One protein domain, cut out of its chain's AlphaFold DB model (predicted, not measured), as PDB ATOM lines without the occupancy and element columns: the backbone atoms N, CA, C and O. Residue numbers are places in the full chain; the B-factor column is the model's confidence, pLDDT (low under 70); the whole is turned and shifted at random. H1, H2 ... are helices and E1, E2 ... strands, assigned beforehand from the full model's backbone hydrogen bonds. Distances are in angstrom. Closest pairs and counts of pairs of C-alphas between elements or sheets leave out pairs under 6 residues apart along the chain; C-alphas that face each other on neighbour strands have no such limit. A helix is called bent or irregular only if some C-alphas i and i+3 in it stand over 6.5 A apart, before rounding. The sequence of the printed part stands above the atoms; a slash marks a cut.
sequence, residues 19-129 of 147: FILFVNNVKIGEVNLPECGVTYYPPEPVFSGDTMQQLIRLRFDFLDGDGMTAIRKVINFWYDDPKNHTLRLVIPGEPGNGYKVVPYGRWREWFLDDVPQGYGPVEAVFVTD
ATOM      1  N   PHE A  19     251.112 238.755 289.690       83.81
ATOM      2  CA  PHE A  19     250.891 238.112 288.407       83.81
ATOM      3  C   PHE A  19     252.092 238.334 287.493       83.81
ATOM      4  O   PHE A  19     252.595 239.447 287.392       83.81
ATOM      5  N   ILE A  20     252.540 237.296 286.795       85.00
ATOM      6  CA  ILE A  20     253.592 237.363 285.780       85.00
ATOM      7  C   ILE A  20     252.998 236.910 284.450       85.00
ATOM      8  O   ILE A  20     252.374 235.852 284.366       85.00
ATOM      9  N   LEU A  21     253.206 237.717 283.415       82.81
ATOM     10  CA  LEU A  21     252.715 237.474 282.066       82.81
ATOM     11  C   LEU A  21     253.845 236.989 281.162       82.81
ATOM     12  O   LEU A  21     254.927 237.582 281.118       82.81
ATOM     13  N   PHE A  22     253.557 235.944 280.392       83.06
ATOM     14  CA  PHE A  22     254.450 235.397 279.380       83.06
ATOM     15  C   PHE A  22     253.747 235.312 278.028       83.06
ATOM     16  O   PHE A  22     252.578 234.942 277.967       83.06
ATOM     17  N   VAL A  23     254.485 235.584 276.952       82.00
ATOM     18  CA  VAL A  23     254.072 235.331 275.563       82.00
ATOM     19  C   VAL A  23     255.086 234.383 274.951       82.00
ATOM     20  O   VAL A  23     256.276 234.692 274.953       82.00
ATOM     21  N   ASN A  24     254.649 233.229 274.444       83.19
ATOM     22  CA  ASN A  24     255.552 232.215 273.879       83.19
ATOM     23  C   ASN A  24     256.738 231.887 274.815       83.19
ATOM     24  O   ASN A  24     257.885 231.809 274.380       83.19
ATOM     25  N   ASN A  25     256.462 231.748 276.118       78.81
ATOM     26  CA  ASN A  25     257.438 231.519 277.197       78.81
ATOM     27  C   ASN A  25     258.445 232.654 277.467       78.81
ATOM     28  O   ASN A  25     259.345 232.488 278.286       78.81
ATOM     29  N   VAL A  26     258.283 233.827 276.854       80.12
ATOM     30  CA  VAL A  26     259.074 235.024 277.168       80.12
ATOM     31  C   VAL A  26     258.300 235.886 278.156       80.12
ATOM     32  O   VAL A  26     257.153 236.242 277.889       80.12
ATOM     33  N   LYS A  27     258.911 236.231 279.297       84.88
ATOM     34  CA  LYS A  27     258.314 237.163 280.263       84.88
ATOM     35  C   LYS A  27     258.150 238.528 279.600       84.88
ATOM     36  O   LYS A  27     259.132 239.107 279.142       84.88
ATOM     37  N   ILE A  28     256.930 239.048 279.602       82.31
ATOM     38  CA  ILE A  28     256.602 240.357 279.021       82.31
ATOM     39  C   ILE A  28     256.160 241.391 280.061       82.31
ATOM     40  O   ILE A  28     256.101 242.573 279.747       82.31
ATOM     41  N   GLY A  29     255.845 240.968 281.289       80.12
ATOM     42  CA  GLY A  29     255.413 241.884 282.342       80.12
ATOM     43  C   GLY A  29     255.097 241.185 283.658       80.12
ATOM     44  O   GLY A  29     254.993 239.959 283.723       80.12
ATOM     45  N   GLU A  30     254.951 241.977 284.715       84.00
ATOM     46  CA  GLU A  30     254.463 241.527 286.017       84.00
ATOM     47  C   GLU A  30     253.635 242.616 286.700       84.00
ATOM     48  O   GLU A  30     253.918 243.795 286.532       84.00
ATOM     49  N   VAL A  31     252.616 242.234 287.464       78.69
ATOM     50  CA  VAL A  31     251.757 243.150 288.219       78.69
ATOM     51  C   VAL A  31     251.697 242.687 289.657       78.69
ATOM     52  O   VAL A  31     251.257 241.572 289.938       78.69
ATOM     53  N   ASN A  32     252.140 243.552 290.563       77.56
ATOM     54  CA  ASN A  32     252.068 243.289 291.991       77.56
ATOM     55  C   ASN A  32     250.621 243.415 292.467       77.56
ATOM     56  O   ASN A  32     249.904 244.343 292.088       77.56
ATOM     57  N   LEU A  33     250.203 242.465 293.292       74.50
ATOM     58  CA  LEU A  33     248.971 242.565 294.052       74.50
ATOM     59  C   LEU A  33     249.187 243.531 295.220       74.50
ATOM     60  O   LEU A  33     250.307 243.653 295.713       74.50
ATOM     61  N   PRO A  34     248.141 244.229 295.675       68.25
ATOM     62  CA  PRO A  34     248.267 245.078 296.844       68.25
ATOM     63  C   PRO A  34     248.522 244.246 298.098       68.25
ATOM     64  O   PRO A  34     248.043 243.121 298.240       68.25
ATOM     65  N   GLU A  35     249.276 244.834 299.023       62.59
ATOM     66  CA  GLU A  35     249.661 244.185 300.280       62.59
ATOM     67  C   GLU A  35     248.490 244.061 301.262       62.59
ATOM     68  O   GLU A  35     248.449 243.137 302.073       62.59
ATOM     69  N   CYS A  36     247.517 244.969 301.177       59.38
ATOM     70  CA  CYS A  36     246.359 245.020 302.061       59.38
ATOM     71  C   CYS A  36     245.082 244.632 301.314       59.38
ATOM     72  O   CYS A  36     244.900 244.977 300.150       59.38
ATOM     73  N   GLY A  37     244.168 243.959 302.016       64.94
ATOM     74  CA  GLY A  37     242.858 243.617 301.465       64.94
ATOM     75  C   GLY A  37     242.885 242.474 300.451       64.94
ATOM     76  O   GLY A  37     241.920 242.333 299.710       64.94
ATOM     77  N   VAL A  38     243.947 241.661 300.410       71.62
ATOM     78  CA  VAL A  38     243.982 240.411 299.638       71.62
ATOM     79  C   VAL A  38     244.113 239.227 300.588       71.62
ATOM     80  O   VAL A  38     245.080 239.122 301.338       71.62
ATOM     81  N   THR A  39     243.144 238.323 300.531       73.06
ATOM     82  CA  THR A  39     243.110 237.071 301.282       73.06
ATOM     83  C   THR A  39     243.404 235.909 300.333       73.06
ATOM     84  O   THR A  39     242.721 235.733 299.321       73.06
ATOM     85  N   TYR A  40     244.416 235.108 300.668       75.06
ATOM     86  CA  TYR A  40     244.817 233.909 299.928       75.06
ATOM     87  C   TYR A  40     244.203 232.684 300.594       75.06
ATOM     88  O   TYR A  40     244.305 232.526 301.810       75.06
ATOM     89  N   TYR A  41     243.591 231.812 299.800       73.81
ATOM     90  CA  TYR A  41     243.122 230.520 300.286       73.81
ATOM     91  C   TYR A  41     244.097 229.421 299.859       73.81
ATOM     92  O   TYR A  41     244.623 229.489 298.743       73.81
ATOM     93  N   PRO A  42     244.325 228.401 300.709       68.94
ATOM     94  CA  PRO A  42     245.116 227.237 300.329       68.94
ATOM     95  C   PRO A  42     244.590 226.605 299.029       68.94
ATOM     96  O   PRO A  42     243.368 226.516 298.867       68.94
ATOM     97  N   PRO A  43     245.468 226.155 298.112       75.50
ATOM     98  CA  PRO A  43     245.041 225.454 296.907       75.50
ATOM     99  C   PRO A  43     244.217 224.203 297.244       75.50
ATOM    100  O   PRO A  43     244.659 223.334 297.996       75.50
ATOM    101  N   GLU A  44     243.023 224.087 296.666       80.25
ATOM    102  CA  GLU A  44     242.121 222.949 296.859       80.25
ATOM    103  C   GLU A  44     242.218 221.986 295.664       80.25
ATOM    104  O   GLU A  44     242.129 222.433 294.521       80.25
ATOM    105  N   PRO A  45     242.367 220.666 295.854       81.56
ATOM    106  CA  PRO A  45     242.339 219.729 294.737       81.56
ATOM    107  C   PRO A  45     240.929 219.640 294.137       81.56
ATOM    108  O   PRO A  45     239.941 219.460 294.851       81.56
ATOM    109  N   VAL A  46     240.839 219.718 292.812       82.06
ATOM    110  CA  VAL A  46     239.597 219.546 292.051       82.06
ATOM    111  C   VAL A  46     239.805 218.470 290.997       82.06
ATOM    112  O   VAL A  46     240.778 218.488 290.245       82.06
ATOM    113  N   PHE A  47     238.870 217.524 290.934       77.31
ATOM    114  CA  PHE A  47     238.880 216.453 289.944       77.31
ATOM    115  C   PHE A  47     237.971 216.820 288.774       77.31
ATOM    116  O   PHE A  47     236.765 217.006 288.947       77.31
ATOM    117  N   SER A  48     238.551 216.901 287.577       70.38
ATOM    118  CA  SER A  48     237.815 217.060 286.322       70.38
ATOM    119  C   SER A  48     238.045 215.823 285.458       70.38
ATOM    120  O   SER A  48     239.002 215.756 284.683       70.38
ATOM    121  N   GLY A  49     237.176 214.820 285.610       76.12
ATOM    122  CA  GLY A  49     237.378 213.498 285.009       76.12
ATOM    123  C   GLY A  49     238.610 212.812 285.604       76.12
ATOM    124  O   GLY A  49     238.738 212.743 286.823       76.12
ATOM    125  N   ASP A  50     239.529 212.365 284.745       73.94
ATOM    126  CA  ASP A  50     240.784 211.705 285.144       73.94
ATOM    127  C   ASP A  50     241.933 212.689 285.435       73.94
ATOM    128  O   ASP A  50     243.054 212.277 285.730       73.94
ATOM    129  N   THR A  51     241.692 214.000 285.324       74.44
ATOM    130  CA  THR A  51     242.717 215.028 285.562       74.44
ATOM    131  C   THR A  51     242.544 215.639 286.949       74.44
ATOM    132  O   THR A  51     241.489 216.197 287.263       74.44
ATOM    133  N   MET A  52     243.593 215.555 287.774       77.25
ATOM    134  CA  MET A  52     243.692 216.303 289.029       77.25
ATOM    135  C   MET A  52     244.183 217.719 288.726       77.25
ATOM    136  O   MET A  52     245.246 217.895 288.135       77.25
ATOM    137  N   GLN A  53     243.410 218.717 289.136       84.69
ATOM    138  CA  GLN A  53     243.759 220.134 289.071       84.69
ATOM    139  C   GLN A  53     243.813 220.706 290.487       84.69
ATOM    140  O   GLN A  53     243.271 220.110 291.420       84.69
ATOM    141  N   GLN A  54     244.430 221.874 290.655       84.19
ATOM    142  CA  GLN A  54     244.293 222.644 291.891       84.19
ATOM    143  C   GLN A  54     243.515 223.924 291.630       84.19
ATOM    144  O   GLN A  54     243.711 224.597 290.619       84.19
ATOM    145  N   LEU A  55     242.637 224.257 292.562       85.25
ATOM    146  CA  LEU A  55     241.824 225.447 292.558       85.25
ATOM    147  C   LEU A  55     242.397 226.439 293.566       85.25
ATOM    148  O   LEU A  55     242.498 226.154 294.756       85.25
ATOM    149  N   ILE A  56     242.795 227.604 293.072       84.12
ATOM    150  CA  ILE A  56     243.420 228.668 293.860       84.12
ATOM    151  C   ILE A  56     242.394 229.782 294.015       84.12
ATOM    152  O   ILE A  56     241.932 230.318 293.013       84.12
ATOM    153  N   ARG A  57     242.028 230.165 295.240       81.19
ATOM    154  CA  ARG A  57     241.104 231.292 295.462       81.19
ATOM    155  C   ARG A  57     241.849 232.492 296.027       81.19
ATOM    156  O   ARG A  57     242.686 232.352 296.918       81.19
ATOM    157  N   LEU A  58     241.509 233.671 295.518       79.81
ATOM    158  CA  LEU A  58     241.974 234.966 296.001       79.81
ATOM    159  C   LEU A  58     240.758 235.839 296.273       79.81
ATOM    160  O   LEU A  58     239.951 236.059 295.375       79.81
ATOM    161  N   ARG A  59     240.632 236.367 297.485       77.00
ATOM    162  CA  ARG A  59     239.587 237.332 297.825       77.00
ATOM    163  C   ARG A  59     240.185 238.718 297.990       77.00
ATOM    164  O   ARG A  59     241.143 238.901 298.725       77.00
ATOM    165  N   PHE A  60     239.584 239.687 297.326       75.31
ATOM    166  CA  PHE A  60     239.935 241.093 297.354       75.31
ATOM    167  C   PHE A  60     238.895 241.838 298.192       75.31
ATOM    168  O   PHE A  60     237.793 242.094 297.721       75.31
ATOM    169  N   ASP A  61     239.222 242.135 299.447       66.50
ATOM    170  CA  ASP A  61     238.351 242.807 300.413       66.50
ATOM    171  C   ASP A  61     238.266 244.318 300.186       66.50
ATOM    172  O   ASP A  61     237.198 244.903 300.349       66.50
ATOM    173  N   PHE A  62     239.376 244.937 299.776       60.69
ATOM    174  CA  PHE A  62     239.445 246.354 299.432       60.69
ATOM    175  C   PHE A  62     240.499 246.554 298.351       60.69
ATOM    176  O   PHE A  62     241.696 246.474 298.614       60.69
ATOM    177  N   LEU A  63     240.049 246.825 297.133       60.59
ATOM    178  CA  LEU A  63     240.903 247.346 296.079       60.59
ATOM    179  C   LEU A  63     240.429 248.753 295.753       60.59
ATOM    180  O   LEU A  63     239.232 248.986 295.568       60.59
ATOM    181  N   ASP A  64     241.366 249.692 295.690       59.50
ATOM    182  CA  ASP A  64     241.097 250.962 295.038       59.50
ATOM    183  C   ASP A  64     240.813 250.727 293.541       59.50
ATOM    184  O   ASP A  64     241.061 249.652 292.975       59.50
ATOM    185  N   GLY A  65     240.221 251.728 292.885       63.69
ATOM    186  CA  GLY A  65     239.889 251.628 291.463       63.69
ATOM    187  C   GLY A  65     241.107 251.295 290.593       63.69
ATOM    188  O   GLY A  65     240.967 250.601 289.584       63.69
ATOM    189  N   ASP A  66     242.303 251.716 291.010       64.81
ATOM    190  CA  ASP A  66     243.552 251.521 290.275       64.81
ATOM    191  C   ASP A  66     244.057 250.073 290.358       64.81
ATOM    192  O   ASP A  66     244.390 249.484 289.325       64.81
ATOM    193  N   GLY A  67     244.031 249.449 291.540       66.62
ATOM    194  CA  GLY A  67     244.384 248.041 291.731       66.62
ATOM    195  C   GLY A  67     243.447 247.098 290.974       66.62
ATOM    196  O   GLY A  67     243.909 246.197 290.266       66.62
ATOM    197  N   MET A  68     242.133 247.354 291.021       70.50
ATOM    198  CA  MET A  68     241.170 246.610 290.195       70.50
ATOM    199  C   MET A  68     241.440 246.796 288.703       70.50
ATOM    200  O   MET A  68     241.404 245.827 287.945       70.50
ATOM    201  N   THR A  69     241.741 248.021 288.271       72.12
ATOM    202  CA  THR A  69     242.043 248.319 286.865       72.12
ATOM    203  C   THR A  69     243.297 247.585 286.389       72.12
ATOM    204  O   THR A  69     243.314 247.053 285.277       72.12
ATOM    205  N   ALA A  70     244.342 247.517 287.215       70.19
ATOM    206  CA  ALA A  70     245.570 246.799 286.889       70.19
ATOM    207  C   ALA A  70     245.320 245.292 286.720       70.19
ATOM    208  O   ALA A  70     245.711 244.714 285.705       70.19
ATOM    209  N   ILE A  71     244.598 244.669 287.659       73.62
ATOM    210  CA  ILE A  71     244.251 243.242 287.587       73.62
ATOM    211  C   ILE A  71     243.362 242.960 286.365       73.62
ATOM    212  O   ILE A  71     243.631 242.015 285.622       73.62
ATOM    213  N   ARG A  72     242.359 243.810 286.092       74.94
ATOM    214  CA  ARG A  72     241.515 243.715 284.883       74.94
ATOM    215  C   ARG A  72     242.352 243.714 283.608       74.94
ATOM    216  O   ARG A  72     242.178 242.838 282.768       74.94
ATOM    217  N   LYS A  73     243.304 244.643 283.477       74.19
ATOM    218  CA  LYS A  73     244.189 244.721 282.302       74.19
ATOM    219  C   LYS A  73     245.003 243.444 282.099       74.19
ATOM    220  O   LYS A  73     245.096 242.972 280.971       74.19
ATOM    221  N   VAL A  74     245.565 242.880 283.168       75.56
ATOM    222  CA  VAL A  74     246.345 241.629 283.111       75.56
ATOM    223  C   VAL A  74     245.495 240.466 282.621       75.56
ATOM    224  O   VAL A  74     245.912 239.715 281.741       75.56
ATOM    225  N   ILE A  75     244.296 240.325 283.183       75.00
ATOM    226  CA  ILE A  75     243.385 239.234 282.837       75.00
ATOM    227  C   ILE A  75     242.896 239.387 281.393       75.00
ATOM    228  O   ILE A  75     242.917 238.410 280.646       75.00
ATOM    229  N   ASN A  76     242.525 240.602 280.977       76.88
ATOM    230  CA  ASN A  76     242.111 240.888 279.600       76.88
ATOM    231  C   ASN A  76     243.234 240.575 278.611       76.88
ATOM    232  O   ASN A  76     243.003 239.895 277.617       76.88
ATOM    233  N   PHE A  77     244.465 240.980 278.934       73.56
ATOM    234  CA  PHE A  77     245.634 240.679 278.115       73.56
ATOM    235  C   PHE A  77     245.821 239.169 277.916       73.56
ATOM    236  O   PHE A  77     246.065 238.709 276.802       73.56
ATOM    237  N   TRP A  78     245.702 238.372 278.981       81.69
ATOM    238  CA  TRP A  78     245.774 236.916 278.858       81.69
ATOM    239  C   TRP A  78     244.617 236.356 278.008       81.69
ATOM    240  O   TRP A  78     244.846 235.497 277.158       81.69
ATOM    241  N   TYR A  79     243.398 236.873 278.192       79.69
ATOM    242  CA  TYR A  79     242.191 236.403 277.503       79.69
ATOM    243  C   TYR A  79     242.181 236.681 275.991       79.69
ATOM    244  O   TYR A  79     241.536 235.942 275.248       79.69
ATOM    245  N   ASP A  80     242.901 237.705 275.527       80.38
ATOM    246  CA  ASP A  80     243.002 238.030 274.099       80.38
ATOM    247  C   ASP A  80     243.663 236.905 273.281       80.38
ATOM    248  O   ASP A  80     243.308 236.693 272.119       80.38
ATOM    249  N   ASP A  81     244.605 236.162 273.876       81.62
ATOM    250  CA  ASP A  81     245.271 235.026 273.231       81.62
ATOM    251  C   ASP A  81     245.729 233.962 274.250       81.62
ATOM    252  O   ASP A  81     246.925 233.782 274.501       81.62
ATOM    253  N   PRO A  82     244.796 233.186 274.828       80.69
ATOM    254  CA  PRO A  82     245.102 232.238 275.900       80.69
ATOM    255  C   PRO A  82     245.952 231.047 275.432       80.69
ATOM    256  O   PRO A  82     246.399 230.254 276.254       80.69
ATOM    257  N   LYS A  83     246.156 230.883 274.115       84.00
ATOM    258  CA  LYS A  83     247.015 229.827 273.557       84.00
ATOM    259  C   LYS A  83     248.487 230.215 273.591       84.00
ATOM    260  O   LYS A  83     249.327 229.348 273.814       84.00
ATOM    261  N   ASN A  84     248.786 231.489 273.355       83.81
ATOM    262  CA  ASN A  84     250.155 231.995 273.322       83.81
ATOM    263  C   ASN A  84     250.540 232.722 274.616       83.81
ATOM    264  O   ASN A  84     251.728 232.965 274.850       83.81
ATOM    265  N   HIS A  85     249.556 233.068 275.451       85.19
ATOM    266  CA  HIS A  85     249.755 233.756 276.717       85.19
ATOM    267  C   HIS A  85     249.686 232.795 277.906       85.19
ATOM    268  O   HIS A  85     248.724 232.047 278.083       85.19
ATOM    269  N   THR A  86     250.683 232.888 278.782       87.00
ATOM    270  CA  THR A  86     250.706 232.175 280.063       87.00
ATOM    271  C   THR A  86     250.675 233.190 281.195       87.00
ATOM    272  O   THR A  86     251.502 234.102 281.244       87.00
ATOM    273  N   LEU A  87     249.731 233.015 282.119       86.75
ATOM    274  CA  LEU A  87     249.628 233.787 283.352       86.75
ATOM    275  C   LEU A  87     250.149 232.937 284.516       86.75
ATOM    276  O   LEU A  87     249.735 231.788 284.680       86.75
ATOM    277  N   ARG A  88     251.063 233.487 285.318       87.50
ATOM    278  CA  ARG A  88     251.541 232.857 286.557       87.50
ATOM    279  C   ARG A  88     251.218 233.729 287.762       87.50
ATOM    280  O   ARG A  88     251.371 234.942 287.682       87.50
ATOM    281  N   LEU A  89     250.805 233.120 288.867       86.12
ATOM    282  CA  LEU A  89     250.538 233.777 290.143       86.12
ATOM    283  C   LEU A  89     251.587 233.349 291.168       86.12
ATOM    284  O   LEU A  89     251.699 232.172 291.494       86.12
ATOM    285  N   VAL A  90     252.332 234.308 291.700       84.31
ATOM    286  CA  VAL A  90     253.256 234.098 292.816       84.31
ATOM    287  C   VAL A  90     252.524 234.441 294.106       84.31
ATOM    288  O   VAL A  90     252.082 235.578 294.264       84.31
ATOM    289  N   ILE A  91     252.397 233.462 295.004       74.31
ATOM    290  CA  ILE A  91     251.779 233.599 296.330       74.31
ATOM    291  C   ILE A  91     252.902 233.609 297.385       74.31
ATOM    292  O   ILE A  91     253.919 232.938 297.190       74.31
ATOM    293  N   PRO A  92     252.783 234.354 298.495       68.19
ATOM    294  CA  PRO A  92     253.799 234.366 299.538       68.19
ATOM    295  C   PRO A  92     253.860 232.994 300.220       68.19
ATOM    296  O   PRO A  92     252.825 232.425 300.552       68.19
ATOM    297  N   GLY A  93     255.068 232.468 300.435       62.53
ATOM    298  CA  GLY A  93     255.279 231.139 301.032       62.53
ATOM    299  C   GLY A  93     255.210 229.965 300.047       62.53
ATOM    300  O   GLY A  93     255.485 228.838 300.438       62.53
ATOM    301  N   GLU A  94     254.904 230.231 298.778       67.88
ATOM    302  CA  GLU A  94     254.830 229.246 297.696       67.88
ATOM    303  C   GLU A  94     256.102 229.292 296.819       67.88
ATOM    304  O   GLU A  94     256.889 230.243 296.926       67.88
ATOM    305  N   PRO A  95     256.363 228.291 295.951       64.69
ATOM    306  CA  PRO A  95     257.549 228.273 295.091       64.69
ATOM    307  C   PRO A  95     257.739 229.582 294.315       64.69
ATOM    308  O   PRO A  95     256.806 230.115 293.713       64.69
ATOM    309  N   GLY A  96     258.987 230.062 294.246       62.50
ATOM    310  CA  GLY A  96     259.332 231.359 293.645       62.50
ATOM    311  C   GLY A  96     258.972 231.516 292.159       62.50
ATOM    312  O   GLY A  96     258.910 232.639 291.660       62.50
ATOM    313  N   ASN A  97     258.682 230.414 291.460       70.94
ATOM    314  CA  ASN A  97     258.208 230.429 290.073       70.94
ATOM    315  C   ASN A  97     256.692 230.686 289.948       70.94
ATOM    316  O   ASN A  97     256.205 230.885 288.832       70.94
ATOM    317  N   GLY A  98     255.944 230.696 291.058       78.00
ATOM    318  CA  GLY A  98     254.486 230.822 291.092       78.00
ATOM    319  C   GLY A  98     253.753 229.643 290.448       78.00
ATOM    320  O   GLY A  98     254.374 228.737 289.901       78.00
ATOM    321  N   TYR A  99     252.427 229.681 290.472       83.44
ATOM    322  CA  TYR A  99     251.540 228.716 289.825       83.44
ATOM    323  C   TYR A  99     251.116 229.224 288.457       83.44
ATOM    324  O   TYR A  99     250.690 230.373 288.343       83.44
ATOM    325  N   LYS A 100     251.163 228.389 287.417       87.50
ATOM    326  CA  LYS A 100     250.391 228.660 286.198       87.50
ATOM    327  C   LYS A 100     248.922 228.747 286.587       87.50
ATOM    328  O   LYS A 100     248.394 227.842 287.212       87.50
ATOM    329  N   VAL A 101     248.261 229.838 286.236       86.56
ATOM    330  CA  VAL A 101     246.864 230.053 286.602       86.56
ATOM    331  C   VAL A 101     246.044 230.322 285.361       86.56
ATOM    332  O   VAL A 101     246.352 231.195 284.552       86.56
ATOM    333  N   VAL A 102     244.971 229.561 285.227       85.94
ATOM    334  CA  VAL A 102     243.917 229.788 284.256       85.94
ATOM    335  C   VAL A 102     242.707 230.226 285.059       85.94
ATOM    336  O   VAL A 102     242.268 229.478 285.928       85.94
ATOM    337  N   PRO A 103     242.173 231.427 284.837       80.81
ATOM    338  CA  PRO A 103     240.938 231.842 285.497       80.81
ATOM    339  C   PRO A 103     239.812 230.752 285.389       80.81
ATOM    340  O   PRO A 103     239.718 230.091 284.352       80.81
ATOM    341  N   TYR A 104     238.992 230.506 286.442       79.12
ATOM    342  CA  TYR A 104     237.968 229.412 286.529       79.12
ATOM    343  C   TYR A 104     236.598 229.733 287.219       79.12
ATOM    344  O   TYR A 104     236.589 230.208 288.347       79.12
ATOM    345  N   GLY A 105     235.411 229.516 286.595       72.25
ATOM    346  CA  GLY A 105     234.082 230.058 287.015       72.25
ATOM    347  C   GLY A 105     233.482 231.273 286.229       72.25
ATOM    348  O   GLY A 105     233.686 231.414 285.026       72.25
ATOM    349  N   ARG A 106     232.689 232.137 286.903       62.44
ATOM    350  CA  ARG A 106     231.839 233.227 286.327       62.44
ATOM    351  C   ARG A 106     232.473 234.644 286.253       62.44
ATOM    352  O   ARG A 106     231.788 235.645 286.412       62.44
ATOM    353  N   TRP A 107     233.767 234.791 285.985       63.19
ATOM    354  CA  TRP A 107     234.473 236.095 286.138       63.19
ATOM    355  C   TRP A 107     234.297 237.067 284.969       63.19
ATOM    356  O   TRP A 107     234.759 238.206 285.071       63.19
ATOM    357  N   ARG A 108     233.611 236.666 283.885       53.50
ATOM    358  CA  ARG A 108     233.253 237.576 282.775       53.50
ATOM    359  C   ARG A 108     232.547 238.832 283.287       53.50
ATOM    360  O   ARG A 108     232.964 239.942 282.980       53.50
ATOM    361  N   GLU A 109     231.603 238.636 284.197       55.34
ATOM    362  CA  GLU A 109     230.776 239.707 284.751       55.34
ATOM    363  C   GLU A 109     231.569 240.672 285.662       55.34
ATOM    364  O   GLU A 109     231.099 241.766 285.960       55.34
ATOM    365  N   TRP A 110     232.768 240.293 286.129       54.62
ATOM    366  CA  TRP A 110     233.500 241.026 287.177       54.62
ATOM    367  C   TRP A 110     234.750 241.757 286.681       54.62
ATOM    368  O   TRP A 110     235.099 242.814 287.224       54.62
ATOM    369  N   PHE A 111     235.418 241.204 285.664       58.28
ATOM    370  CA  PHE A 111     236.682 241.732 285.142       58.28
ATOM    371  C   PHE A 111     236.624 242.167 283.670       58.28
ATOM    372  O   PHE A 111     237.432 243.005 283.279       58.28
ATOM    373  N   LEU A 112     235.673 241.650 282.878       54.75
ATOM    374  CA  LEU A 112     235.580 241.920 281.435       54.75
ATOM    375  C   LEU A 112     234.492 242.948 281.078       54.75
ATOM    376  O   LEU A 112     234.716 243.766 280.193       54.75
ATOM    377  N   ASP A 113     233.354 242.959 281.780       54.50
ATOM    378  CA  ASP A 113     232.185 243.779 281.401       54.50
ATOM    379  C   ASP A 113     232.179 245.212 281.979       54.50
ATOM    380  O   ASP A 113     231.171 245.913 281.914       54.50
ATOM    381  N   ASP A 114     233.290 245.652 282.574       53.75
ATOM    382  CA  ASP A 114     233.474 246.979 283.188       53.75
ATOM    383  C   ASP A 114     232.380 247.413 284.184       53.75
ATOM    384  O   ASP A 114     232.234 248.589 284.518       53.75
ATOM    385  N   VAL A 115     231.631 246.453 284.731       52.84
ATOM    386  CA  VAL A 115     230.580 246.728 285.706       52.84
ATOM    387  C   VAL A 115     231.239 247.214 287.005       52.84
ATOM    388  O   VAL A 115     232.129 246.529 287.536       52.84
ATOM    389  N   PRO A 116     230.853 248.391 287.534       49.50
ATOM    390  CA  PRO A 116     231.265 248.811 288.862       49.50
ATOM    391  C   PRO A 116     230.733 247.788 289.862       49.50
ATOM    392  O   PRO A 116     229.522 247.619 290.011       49.50
ATOM    393  N   GLN A 117     231.636 247.089 290.541       52.25
ATOM    394  CA  GLN A 117     231.256 246.345 291.730       52.25
ATOM    395  C   GLN A 117     230.768 247.384 292.747       52.25
ATOM    396  O   GLN A 117     231.450 248.378 293.007       52.25
ATOM    397  N   GLY A 118     229.581 247.177 293.317       49.84
ATOM    398  CA  GLY A 118     229.259 247.829 294.584       49.84
ATOM    399  C   GLY A 118     230.356 247.508 295.608       49.84
ATOM    400  O   GLY A 118     231.037 246.498 295.472       49.84
ATOM    401  N   TYR A 119     230.546 248.379 296.601       50.00
ATOM    402  CA  TYR A 119     231.604 248.321 297.621       50.00
ATOM    403  C   TYR A 119     231.614 247.015 298.451       50.00
ATOM    404  O   TYR A 119     231.205 247.010 299.611       50.00
ATOM    405  N   GLY A 120     232.055 245.899 297.876       59.59
ATOM    406  CA  GLY A 120     232.077 244.592 298.519       59.59
ATOM    407  C   GLY A 120     233.250 243.731 298.050       59.59
ATOM    408  O   GLY A 120     233.854 244.020 297.015       59.59
ATOM    409  N   PRO A 121     233.587 242.684 298.821       67.50
ATOM    410  CA  PRO A 121     234.716 241.822 298.517       67.50
ATOM    411  C   PRO A 121     234.493 241.040 297.216       67.50
ATOM    412  O   PRO A 121     233.416 240.483 296.999       67.50
ATOM    413  N   VAL A 122     235.527 240.956 296.378       73.62
ATOM    414  CA  VAL A 122     235.525 240.208 295.111       73.62
ATOM    415  C   VAL A 122     236.358 238.944 295.266       73.62
ATOM    416  O   VAL A 122     237.523 239.020 295.637       73.62
ATOM    417  N   GLU A 123     235.804 237.780 294.942       76.88
ATOM    418  CA  GLU A 123     236.549 236.517 294.951       76.88
ATOM    419  C   GLU A 123     236.914 236.098 293.520       76.88
ATOM    420  O   GLU A 123     236.043 235.873 292.684       76.88
ATOM    421  N   ALA A 124     238.209 236.005 293.225       78.56
ATOM    422  CA  ALA A 124     238.735 235.477 291.975       78.56
ATOM    423  C   ALA A 124     239.180 234.024 292.160       78.56
ATOM    424  O   ALA A 124     239.833 233.675 293.147       78.56
ATOM    425  N   VAL A 125     238.848 233.182 291.179       83.56
ATOM    426  CA  VAL A 125     239.131 231.748 291.232       83.56
ATOM    427  C   VAL A 125     240.025 231.323 290.064       83.56
ATOM    428  O   VAL A 125     239.747 231.585 288.897       83.56
ATOM    429  N   PHE A 126     241.130 230.715 290.469       85.88
ATOM    430  CA  PHE A 126     242.250 230.045 289.818       85.88
ATOM    431  C   PHE A 126     242.039 228.565 289.503       85.88
ATOM    432  O   PHE A 126     241.688 227.867 290.443       85.88
ATOM    433  N   VAL A 127     242.345 228.036 288.315       87.31
ATOM    434  CA  VAL A 127     242.751 226.621 288.180       87.31
ATOM    435  C   VAL A 127     244.171 226.494 287.651       87.31
ATOM    436  O   VAL A 127     244.608 227.275 286.807       87.31
ATOM    437  N   THR A 128     244.876 225.486 288.142       85.38
ATOM    438  CA  THR A 128     246.177 225.052 287.641       85.38
ATOM    439  C   THR A 128     246.148 223.558 287.348       85.38
ATOM    440  O   THR A 128     245.538 222.773 288.078       85.38
ATOM    441  N   ASP A 129     246.786 223.183 286.245       79.25
ATOM    442  CA  ASP A 129     247.113 221.809 285.870       79.25
ATOM    443  C   ASP A 129     248.534 221.417 286.303       79.25
ATOM    444  O   ASP A 129     248.946 220.274 286.107       79.25
TER     445      ASP A 129
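AT A GLANCE: This is residues 19 to 129 of the 147 residues of an uncharacterized protein of candidate division Zixibacteria bacterium (UniProt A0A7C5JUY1). Two antiparallel sheets stand in one compact body: a three-stranded sheet, E2 E1 E6, has helix H1 over one face, and a strongly twisted branched sheet is built along the long strand E5, with E3 and E4 on one side of it and E7 on the other. Residues 99 to 103 of a long link tie the two sheets, pairing with E6 and then with E7; the short helix H2 packs on H1, and the hairpin E4 E5 reaches to one end. The 111 printed residues hold, in order, E1 E2 E3 E4 E5 H1 E6 H2 E7, a mixed class of helices and strands; the radius of gyration of the C-alphas is 13.8 A and the spans are 39 by 28 by 27 A.

HOW THE PARTS SIT: E1, residues 19 to 23, and E2, residues 26 to 32, form a hairpin; N 21 and O 29 are 2.9 A apart, within hydrogen-bond range. On its other side E1 is the antiparallel neighbour of E6, residues 85 to 90, with N 20 and O 88 at 2.8 A. E3, residues 38 to 40, is beside residues 58 to 60 of E5, residues 51 to 60, with N 39 and O 59 at 2.8 A. E4, residues 44 to 48, forms a hairpin with E5, with N 46 and O 53 at 2.8 A. E7, residues 122 to 128, lies on the other side of E5, antiparallel, with N 60 and O 122 at 2.7 A. H1, residues 65 to 80, is on the sheet E2 E1 E6, at a height over the sheet of 9.8 A, and runs along the strands, at 27 degrees to E1 on the local plane. H2, residues 108 to 112, touches residues 72 to 76 of H1, the closest C-alphas being those of Arg 72 and Phe 111, 5.2 A apart. In H1 and H2 every O i to N i+4 pair is within hydrogen-bond range. E6 and E7 are apart.

IN THESE COORDINATES: E1 begins with C-alpha 19 at (250.891, 238.112, 288.407) and is 13.5 A long; E2 is 18.4 A, E3 6.6 A and E4 12.8 A. E5 is 28.7 A long, from C-alpha 51 at (242.717, 215.028, 285.562). H1 is 22.3 A, E6 16.5 A and H2 5.1 A; H2 is neither bent nor irregular, but only just: C-alphas 109 and 112 are 6.2 A apart. E7 is 20.0 A and ends with C-alpha 128 at (246.177, 225.052, 287.641).

THE WHOLE: The two C-alphas farthest apart, those of Asp 50 and Asp 64, are 40.5 A apart. The printed part has no cut. The link from E6 to H2, 17 residues, is long. Mean pLDDT of the printed part is 73.8, and it is under 70 in 33 residues, among them 61 to 67 and 106 to 121.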